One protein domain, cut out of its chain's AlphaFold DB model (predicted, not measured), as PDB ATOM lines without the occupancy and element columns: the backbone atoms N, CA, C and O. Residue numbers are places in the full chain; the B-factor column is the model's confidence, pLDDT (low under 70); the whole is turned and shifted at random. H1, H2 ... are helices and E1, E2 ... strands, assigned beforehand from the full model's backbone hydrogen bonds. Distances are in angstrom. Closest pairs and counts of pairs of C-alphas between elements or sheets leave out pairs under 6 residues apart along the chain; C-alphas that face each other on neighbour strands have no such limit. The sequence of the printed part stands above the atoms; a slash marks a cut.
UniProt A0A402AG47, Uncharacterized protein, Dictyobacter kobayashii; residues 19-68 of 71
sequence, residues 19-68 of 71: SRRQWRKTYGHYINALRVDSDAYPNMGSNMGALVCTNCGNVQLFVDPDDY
ATOM      1  N   SER A  19     133.119  96.307  69.449       88.25
ATOM      2  CA  SER A  19     133.149  96.835  68.077       88.25
ATOM      3  C   SER A  19     133.049  95.739  67.008       88.25
ATOM      4  O   SER A  19     132.584  95.980  65.893       88.25
ATOM      5  N   ARG A  20     133.425  94.502  67.357       87.75
ATOM      6  CA  ARG A  20     133.323  93.322  66.490       87.75
ATOM      7  C   ARG A  20     131.948  92.678  66.534       87.75
ATOM      8  O   ARG A  20     131.779  91.592  65.988       87.75
ATOM      9  N   ARG A  21     130.967  93.292  67.192       87.25
ATOM     10  CA  ARG A  21     129.618  92.746  67.336       87.25
ATOM     11  C   ARG A  21     128.617  93.559  66.538       87.25
ATOM     12  O   ARG A  21     128.645  94.784  66.551       87.25
ATOM     13  N   GLN A  22     127.745  92.870  65.812       87.00
ATOM     14  CA  GLN A  22     126.776  93.496  64.920       87.00
ATOM     15  C   GLN A  22     125.429  92.793  65.008       87.00
ATOM     16  O   GLN A  22     125.363  91.564  64.917       87.00
ATOM     17  N   TRP A  23     124.358  93.573  65.143       84.56
ATOM     18  CA  TRP A  23     123.008  93.053  64.987       84.56
ATOM     19  C   TRP A  23     122.749  92.688  63.532       84.56
ATOM     20  O   TRP A  23     123.025  93.447  62.601       84.56
ATOM     21  N   ARG A  24     122.192  91.503  63.341       79.00
ATOM     22  CA  ARG A  24     121.727  90.981  62.070       79.00
ATOM     23  C   ARG A  24     120.262  90.625  62.241       79.00
ATOM     24  O   ARG A  24     119.879  89.944  63.193       79.00
ATOM     25  N   LYS A  25     119.444  91.119  61.315       68.25
ATOM     26  CA  LYS A  25     118.051  90.695  61.221       68.25
ATOM     27  C   LYS A  25     118.027  89.226  60.813       68.25
ATOM     28  O   LYS A  25     118.797  88.813  59.943       68.25
ATOM     29  N   THR A  26     117.160  88.463  61.466       69.12
ATOM     30  CA  THR A  26     116.974  87.028  61.209       69.12
ATOM     31  C   THR A  26     115.870  86.756  60.178       69.12
ATOM     32  O   THR A  26     115.671  85.627  59.742       69.12
ATOM     33  N   TYR A  27     115.160  87.812  59.763       64.94
ATOM     34  CA  TYR A  27     114.023  87.768  58.852       64.94
ATOM     35  C   TYR A  27     114.104  88.873  57.788       64.94
ATOM     36  O   TYR A  27     114.745  89.914  57.971       64.94
ATOM     37  N   GLY A  28     113.417  88.641  56.666       54.97
ATOM     38  CA  GLY A  28     113.328  89.561  55.530       54.97
ATOM     39  C   GLY A  28     114.292  89.245  54.381       54.97
ATOM     40  O   GLY A  28     115.324  88.602  54.551       54.97
ATOM     41  N   HIS A  29     113.944  89.723  53.184       54.34
ATOM     42  CA  HIS A  29     114.695  89.520  51.940       54.34
ATOM     43  C   HIS A  29     115.863  90.519  51.824       54.34
ATOM     44  O   HIS A  29     115.963  91.286  50.870       54.34
ATOM     45  N   TYR A  30     116.719  90.578  52.845       55.91
ATOM     46  CA  TYR A  30     117.908  91.428  52.831       55.91
ATOM     47  C   TYR A  30     119.143  90.592  52.502       55.91
ATOM     48  O   TYR A  30     119.319  89.501  53.036       55.91
ATOM     49  N   ILE A  31     120.036  91.147  51.678       57.75
ATOM     50  CA  ILE A  31     121.257  90.492  51.162       57.75
ATOM     51  C   ILE A  31     122.169  89.957  52.291       57.75
ATOM     52  O   ILE A  31     122.959  89.050  52.068       57.75
ATOM     53  N   ASN A  32     122.028  90.475  53.518       62.53
ATOM     54  CA  ASN A  32     122.796  90.054  54.692       62.53
ATOM     55  C   ASN A  32     121.924  89.601  55.882       62.53
ATOM     56  O   ASN A  32     122.355  89.736  57.033       62.53
ATOM     57  N   ALA A  33     120.687  89.158  55.637       61.41
ATOM     58  CA  ALA A  33     119.861  88.554  56.678       61.41
ATOM     59  C   ALA A  33     120.382  87.149  57.009       61.41
ATOM     60  O   ALA A  33     120.724  86.375  56.114       61.41
ATOM     61  N   LEU A  34     120.446  86.815  58.297       68.94
ATOM     62  CA  LEU A  34     120.738  85.448  58.718       68.94
ATOM     63  C   LEU A  34     119.462  84.640  58.637       68.94
ATOM     64  O   LEU A  34     118.485  84.980  59.292       68.94
ATOM     65  N   ARG A  35     119.478  83.548  57.880       68.00
ATOM     66  CA  ARG A  35     118.393  82.578  57.957       68.00
ATOM     67  C   ARG A  35     118.545  81.809  59.265       68.00
ATOM     68  O   ARG A  35     119.464  81.006  59.399       68.00
ATOM     69  N   VAL A  36     117.667  82.087  60.220       66.19
ATOM     70  CA  VAL A  36     117.565  81.325  61.467       66.19
ATOM     71  C   VAL A  36     116.370  80.395  61.325       66.19
ATOM     72  O   VAL A  36     115.242  80.862  61.213       66.19
ATOM     73  N   ASP A  37     116.633  79.093  61.274       64.38
ATOM     74  CA  ASP A  37     115.594  78.068  61.374       64.38
ATOM     75  C   ASP A  37     115.439  77.730  62.859       64.38
ATOM     76  O   ASP A  37     116.417  77.360  63.513       64.38
ATOM     77  N   SER A  38     114.265  77.991  63.428       61.69
ATOM     78  CA  SER A  38     114.035  77.883  64.868       61.69
ATOM     79  C   SER A  38     112.637  77.361  65.152       61.69
ATOM     80  O   SER A  38     111.646  77.998  64.792       61.69
ATOM     81  N   ASP A  39     112.565  76.265  65.906       60.62
ATOM     82  CA  ASP A  39     111.315  75.698  66.428       60.62
ATOM     83  C   ASP A  39     110.619  76.625  67.445       60.62
ATOM     84  O   ASP A  39     109.459  76.415  67.809       60.62
ATOM     85  N   ALA A  40     111.304  77.673  67.918       54.66
ATOM     86  CA  ALA A  40     110.724  78.666  68.819       54.66
ATOM     87  C   ALA A  40     109.887  79.722  68.078       54.66
ATOM     88  O   ALA A  40     108.968  80.286  68.666       54.66
ATOM     89  N   TYR A  41     110.153  79.964  66.789       52.72
ATOM     90  CA  TYR A  41     109.409  80.938  65.986       52.72
ATOM     91  C   TYR A  41     107.905  80.611  65.865       52.72
ATOM     92  O   TYR A  41     107.098  81.505  66.122       52.72
ATOM     93  N   PRO A  42     107.481  79.357  65.581       53.78
ATOM     94  CA  PRO A  42     106.055  79.019  65.570       53.78
ATOM     95  C   PRO A  42     105.401  79.051  66.959       53.78
ATOM     96  O   PRO A  42     104.188  79.209  67.042       53.78
ATOM     97  N   ASN A  43     106.176  78.915  68.040       50.72
ATOM     98  CA  ASN A  43     105.645  78.826  69.403       50.72
ATOM     99  C   ASN A  43     105.568  80.171  70.135       50.72
ATOM    100  O   ASN A  43     104.780  80.293  71.067       50.72
ATOM    101  N   MET A  44     106.381  81.163  69.758       53.53
ATOM    102  CA  MET A  44     106.476  82.425  70.504       53.53
ATOM    103  C   MET A  44     105.961  83.648  69.748       53.53
ATOM    104  O   MET A  44     105.861  84.704  70.360       53.53
ATOM    105  N   GLY A  45     105.672  83.556  68.440       56.38
ATOM    106  CA  GLY A  45     105.191  84.700  67.642       56.38
ATOM    107  C   GLY A  45     106.139  85.911  67.614       56.38
ATOM    108  O   GLY A  45     105.826  86.928  67.004       56.38
ATOM    109  N   SER A  46     107.305  85.792  68.252       61.34
ATOM    110  CA  SER A  46     108.163  86.902  68.631       61.34
ATOM    111  C   SER A  46     109.294  87.084  67.627       61.34
ATOM    112  O   SER A  46     109.936  86.123  67.182       61.34
ATOM    113  N   ASN A  47     109.574  88.335  67.289       69.69
ATOM    114  CA  ASN A  47     110.693  88.737  66.464       69.69
ATOM    115  C   ASN A  47     112.008  88.369  67.159       69.69
ATOM    116  O   ASN A  47     112.225  88.622  68.345       69.69
ATOM    117  N   MET A  48     112.918  87.769  66.390       73.56
ATOM    118  CA  MET A  48     114.243  87.389  66.872       73.56
ATOM    119  C   MET A  48     115.311  88.298  66.266       73.56
ATOM    120  O   MET A  48     115.380  88.496  65.049       73.56
ATOM    121  N   GLY A  49     116.204  88.812  67.103       77.12
ATOM    122  CA  GLY A  49     117.445  89.452  66.686       77.12
ATOM    123  C   GLY A  49     118.630  88.501  66.840       77.12
ATOM    124  O   GLY A  49     118.670  87.689  67.761       77.12
ATOM    125  N   ALA A  50     119.638  88.627  65.977       83.38
ATOM    126  CA  ALA A  50     120.912  87.932  66.147       83.38
ATOM    127  C   ALA A  50     122.047  88.938  66.349       83.38
ATOM    128  O   ALA A  50     122.251  89.816  65.515       83.38
ATOM    129  N   LEU A  51     122.825  88.794  67.418       87.62
ATOM    130  CA  LEU A  51     124.047  89.561  67.640       87.62
ATOM    131  C   LEU A  51     125.255  88.697  67.278       87.62
ATOM    132  O   LEU A  51     125.586  87.738  67.979       87.62
ATOM    133  N   VAL A  52     125.931  89.062  66.194       88.44
ATOM    134  CA  VAL A  52     127.014  88.273  65.597       88.44
ATOM    135  C   VAL A  52     128.363  88.902  65.872       88.44
ATOM    136  O   VAL A  52     128.540  90.102  65.675       88.44
ATOM    137  N   CYS A  53     129.332  88.088  66.282       90.38
ATOM    138  CA  CYS A  53     130.729  88.488  66.349       90.38
ATOM    139  C   CYS A  53     131.415  88.274  64.994       90.38
ATOM    140  O   CYS A  53     131.583  87.142  64.552       90.38
ATOM    141  N   THR A  54     131.882  89.344  64.357       90.00
ATOM    142  CA  THR A  54     132.603  89.293  63.075       90.00
ATOM    143  C   THR A  54     134.037  88.777  63.203       90.00
ATOM    144  O   THR A  54     134.667  88.501  62.189       90.00
ATOM    145  N   ASN A  55     134.553  88.626  64.428       92.12
ATOM    146  CA  ASN A  55     135.892  88.086  64.674       92.12
ATOM    147  C   ASN A  55     135.930  86.548  64.680       92.12
ATOM    148  O   ASN A  55     136.848  85.957  64.130       92.12
ATOM    149  N   CYS A  56     134.947  85.898  65.315       91.12
ATOM    150  CA  CYS A  56     134.927  84.435  65.492       91.12
ATOM    151  C   CYS A  56     133.649  83.751  64.989       91.12
ATOM    152  O   CYS A  56     133.515  82.541  65.125       91.12
ATOM    153  N   GLY A  57     132.682  84.509  64.464       88.75
ATOM    154  CA  GLY A  57     131.413  83.972  63.968       88.75
ATOM    155  C   GLY A  57     130.398  83.589  65.048       88.75
ATOM    156  O   GLY A  57     129.336  83.083  64.708       88.75
ATOM    157  N   ASN A  58     130.676  83.834  66.334       91.44
ATOM    158  CA  ASN A  58     129.729  83.532  67.409       91.44
ATOM    159  C   ASN A  58     128.398  84.278  67.216       91.44
ATOM    160  O   ASN A  58     128.399  85.503  67.063       91.44
ATOM    161  N   VAL A  59     127.283  83.551  67.283       88.62
ATOM    162  CA  VAL A  59     125.923  84.081  67.131       88.62
ATOM    163  C   VAL A  59     125.195  83.967  68.465       88.62
ATOM    164  O   VAL A  59     125.096  82.882  69.027       88.62
ATOM    165  N   GLN A  60     124.672  85.083  68.970       87.25
ATOM    166  CA  GLN A  60     123.747  85.090  70.104       87.25
ATOM    167  C   GLN A  60     122.364  85.506  69.614       87.25
ATOM    168  O   GLN A  60     122.228  86.554  68.984       87.25
ATOM    169  N   LEU A  61     121.360  84.682  69.890       83.50
ATOM    170  CA  LEU A  61     119.970  84.959  69.546       83.50
ATOM    171  C   LEU A  61     119.283  85.639  70.727       83.50
ATOM    172  O   LEU A  61     119.472  85.239  71.875       83.50
ATOM    173  N   PHE A  62     118.493  86.659  70.425       80.00
ATOM    174  CA  PHE A  62     117.691  87.393  71.389       80.00
ATOM    175  C   PHE A  62     116.258  87.416  70.882       80.00
ATOM    176  O   PHE A  62     116.016  87.731  69.717       80.00
ATOM    177  N   VAL A  63     115.330  87.061  71.757       75.50
ATOM    178  CA  VAL A  63     113.899  87.236  71.522       75.50
ATOM    179  C   VAL A  63     113.540  88.625  72.026       75.50
ATOM    180  O   VAL A  63     114.026  89.013  73.092       75.50
ATOM    181  N   ASP A  64     112.754  89.374  71.259       70.25
ATOM    182  CA  ASP A  64     112.209  90.637  71.741       70.25
ATOM    183  C   ASP A  64     111.240  90.356  72.904       70.25
ATOM    184  O   ASP A  64     110.226  89.684  72.697       70.25
ATOM    185  N   PRO A  65     111.546  90.789  74.142       63.72
ATOM    186  CA  PRO A  65     110.664  90.542  75.276       63.72
ATOM    187  C   PRO A  65     109.317  91.265  75.145       63.72
ATOM    188  O   PRO A  65     108.348  90.813  75.756       63.72
ATOM    189  N   ASP A  66     109.229  92.342  74.354       64.38
ATOM    190  CA  ASP A  66     107.986  93.101  74.174       64.38
ATOM    191  C   ASP A  66     106.966  92.343  73.310       64.38
ATOM    192  O   ASP A  66     105.758  92.552  73.451       64.38
ATOM    193  N   ASP A  67     107.410  91.399  72.474       61.41
ATOM    194  CA  ASP A  67     106.499  90.538  71.711       61.41
ATOM    195  C   ASP A  67     105.787  89.503  72.599       61.41
ATOM    196  O   ASP A  67     104.699  89.041  72.258       61.41
ATOM    197  N   TYR A  68     106.327  89.187  73.781       56.78
ATOM    198  CA  TYR A  68     105.710  88.214  74.689       56.78
ATOM    199  C   TYR A  68     104.431  88.741  75.362       56.78
ATOM    200  O   TYR A  68     103.597  87.954  75.801       56.78
TER     201      TYR A  68
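Overview. This is residues 19 to 68 of the 71 residues of an uncharacterized protein of Dictyobacter kobayashii (UniProt A0A402AG47). A small three-stranded antiparallel sheet has a long loop, residues 26 to 40, and two one-turn helices, H1 and H2, beyond the end where E2 begins and E3 ends. The 50 printed residues run E1, H1, E2, E3, H2, with sheet order E1, E2, E3; the class is mixed, with under half of the residues in named elements. The whole is only just compact, close to loose, with a radius of gyration of the C-alphas of 11.4 A and spans of 32 by 22 by 17 A.

Along the chain. E1, residues 21 to 25, begins at C-alpha (129.618, 92.746, 67.336) and spans 13.2 A. H1 is residues 41 to 44, 5.6 A; E2, 48 to 53, 16.5 A; E3, 59 to 63, 13.2 A. H2, residues 65 to 68, 5.5 A, ends at (105.710, 88.214, 74.689).

Arrangement. E1 and E2 are antiparallel at 149 degrees, with N 24 and O 50 2.8 A apart. E2 and E3 form a hairpin, antiparallel at 157 degrees, with N 49 and O 62 2.8 A apart. H1 and H2 are close but not clearly touching; their closest C-alphas, Met 44 and Tyr 68, are 7.2 A apart. Neither is on the sheet, and both are too short for an O i to N i+4 pair.

Size, cuts and confidence. The printed part has no cut. The link from E1 to H1 is long. Residues 25 to 47 and 65 to 68 have pLDDT under 70.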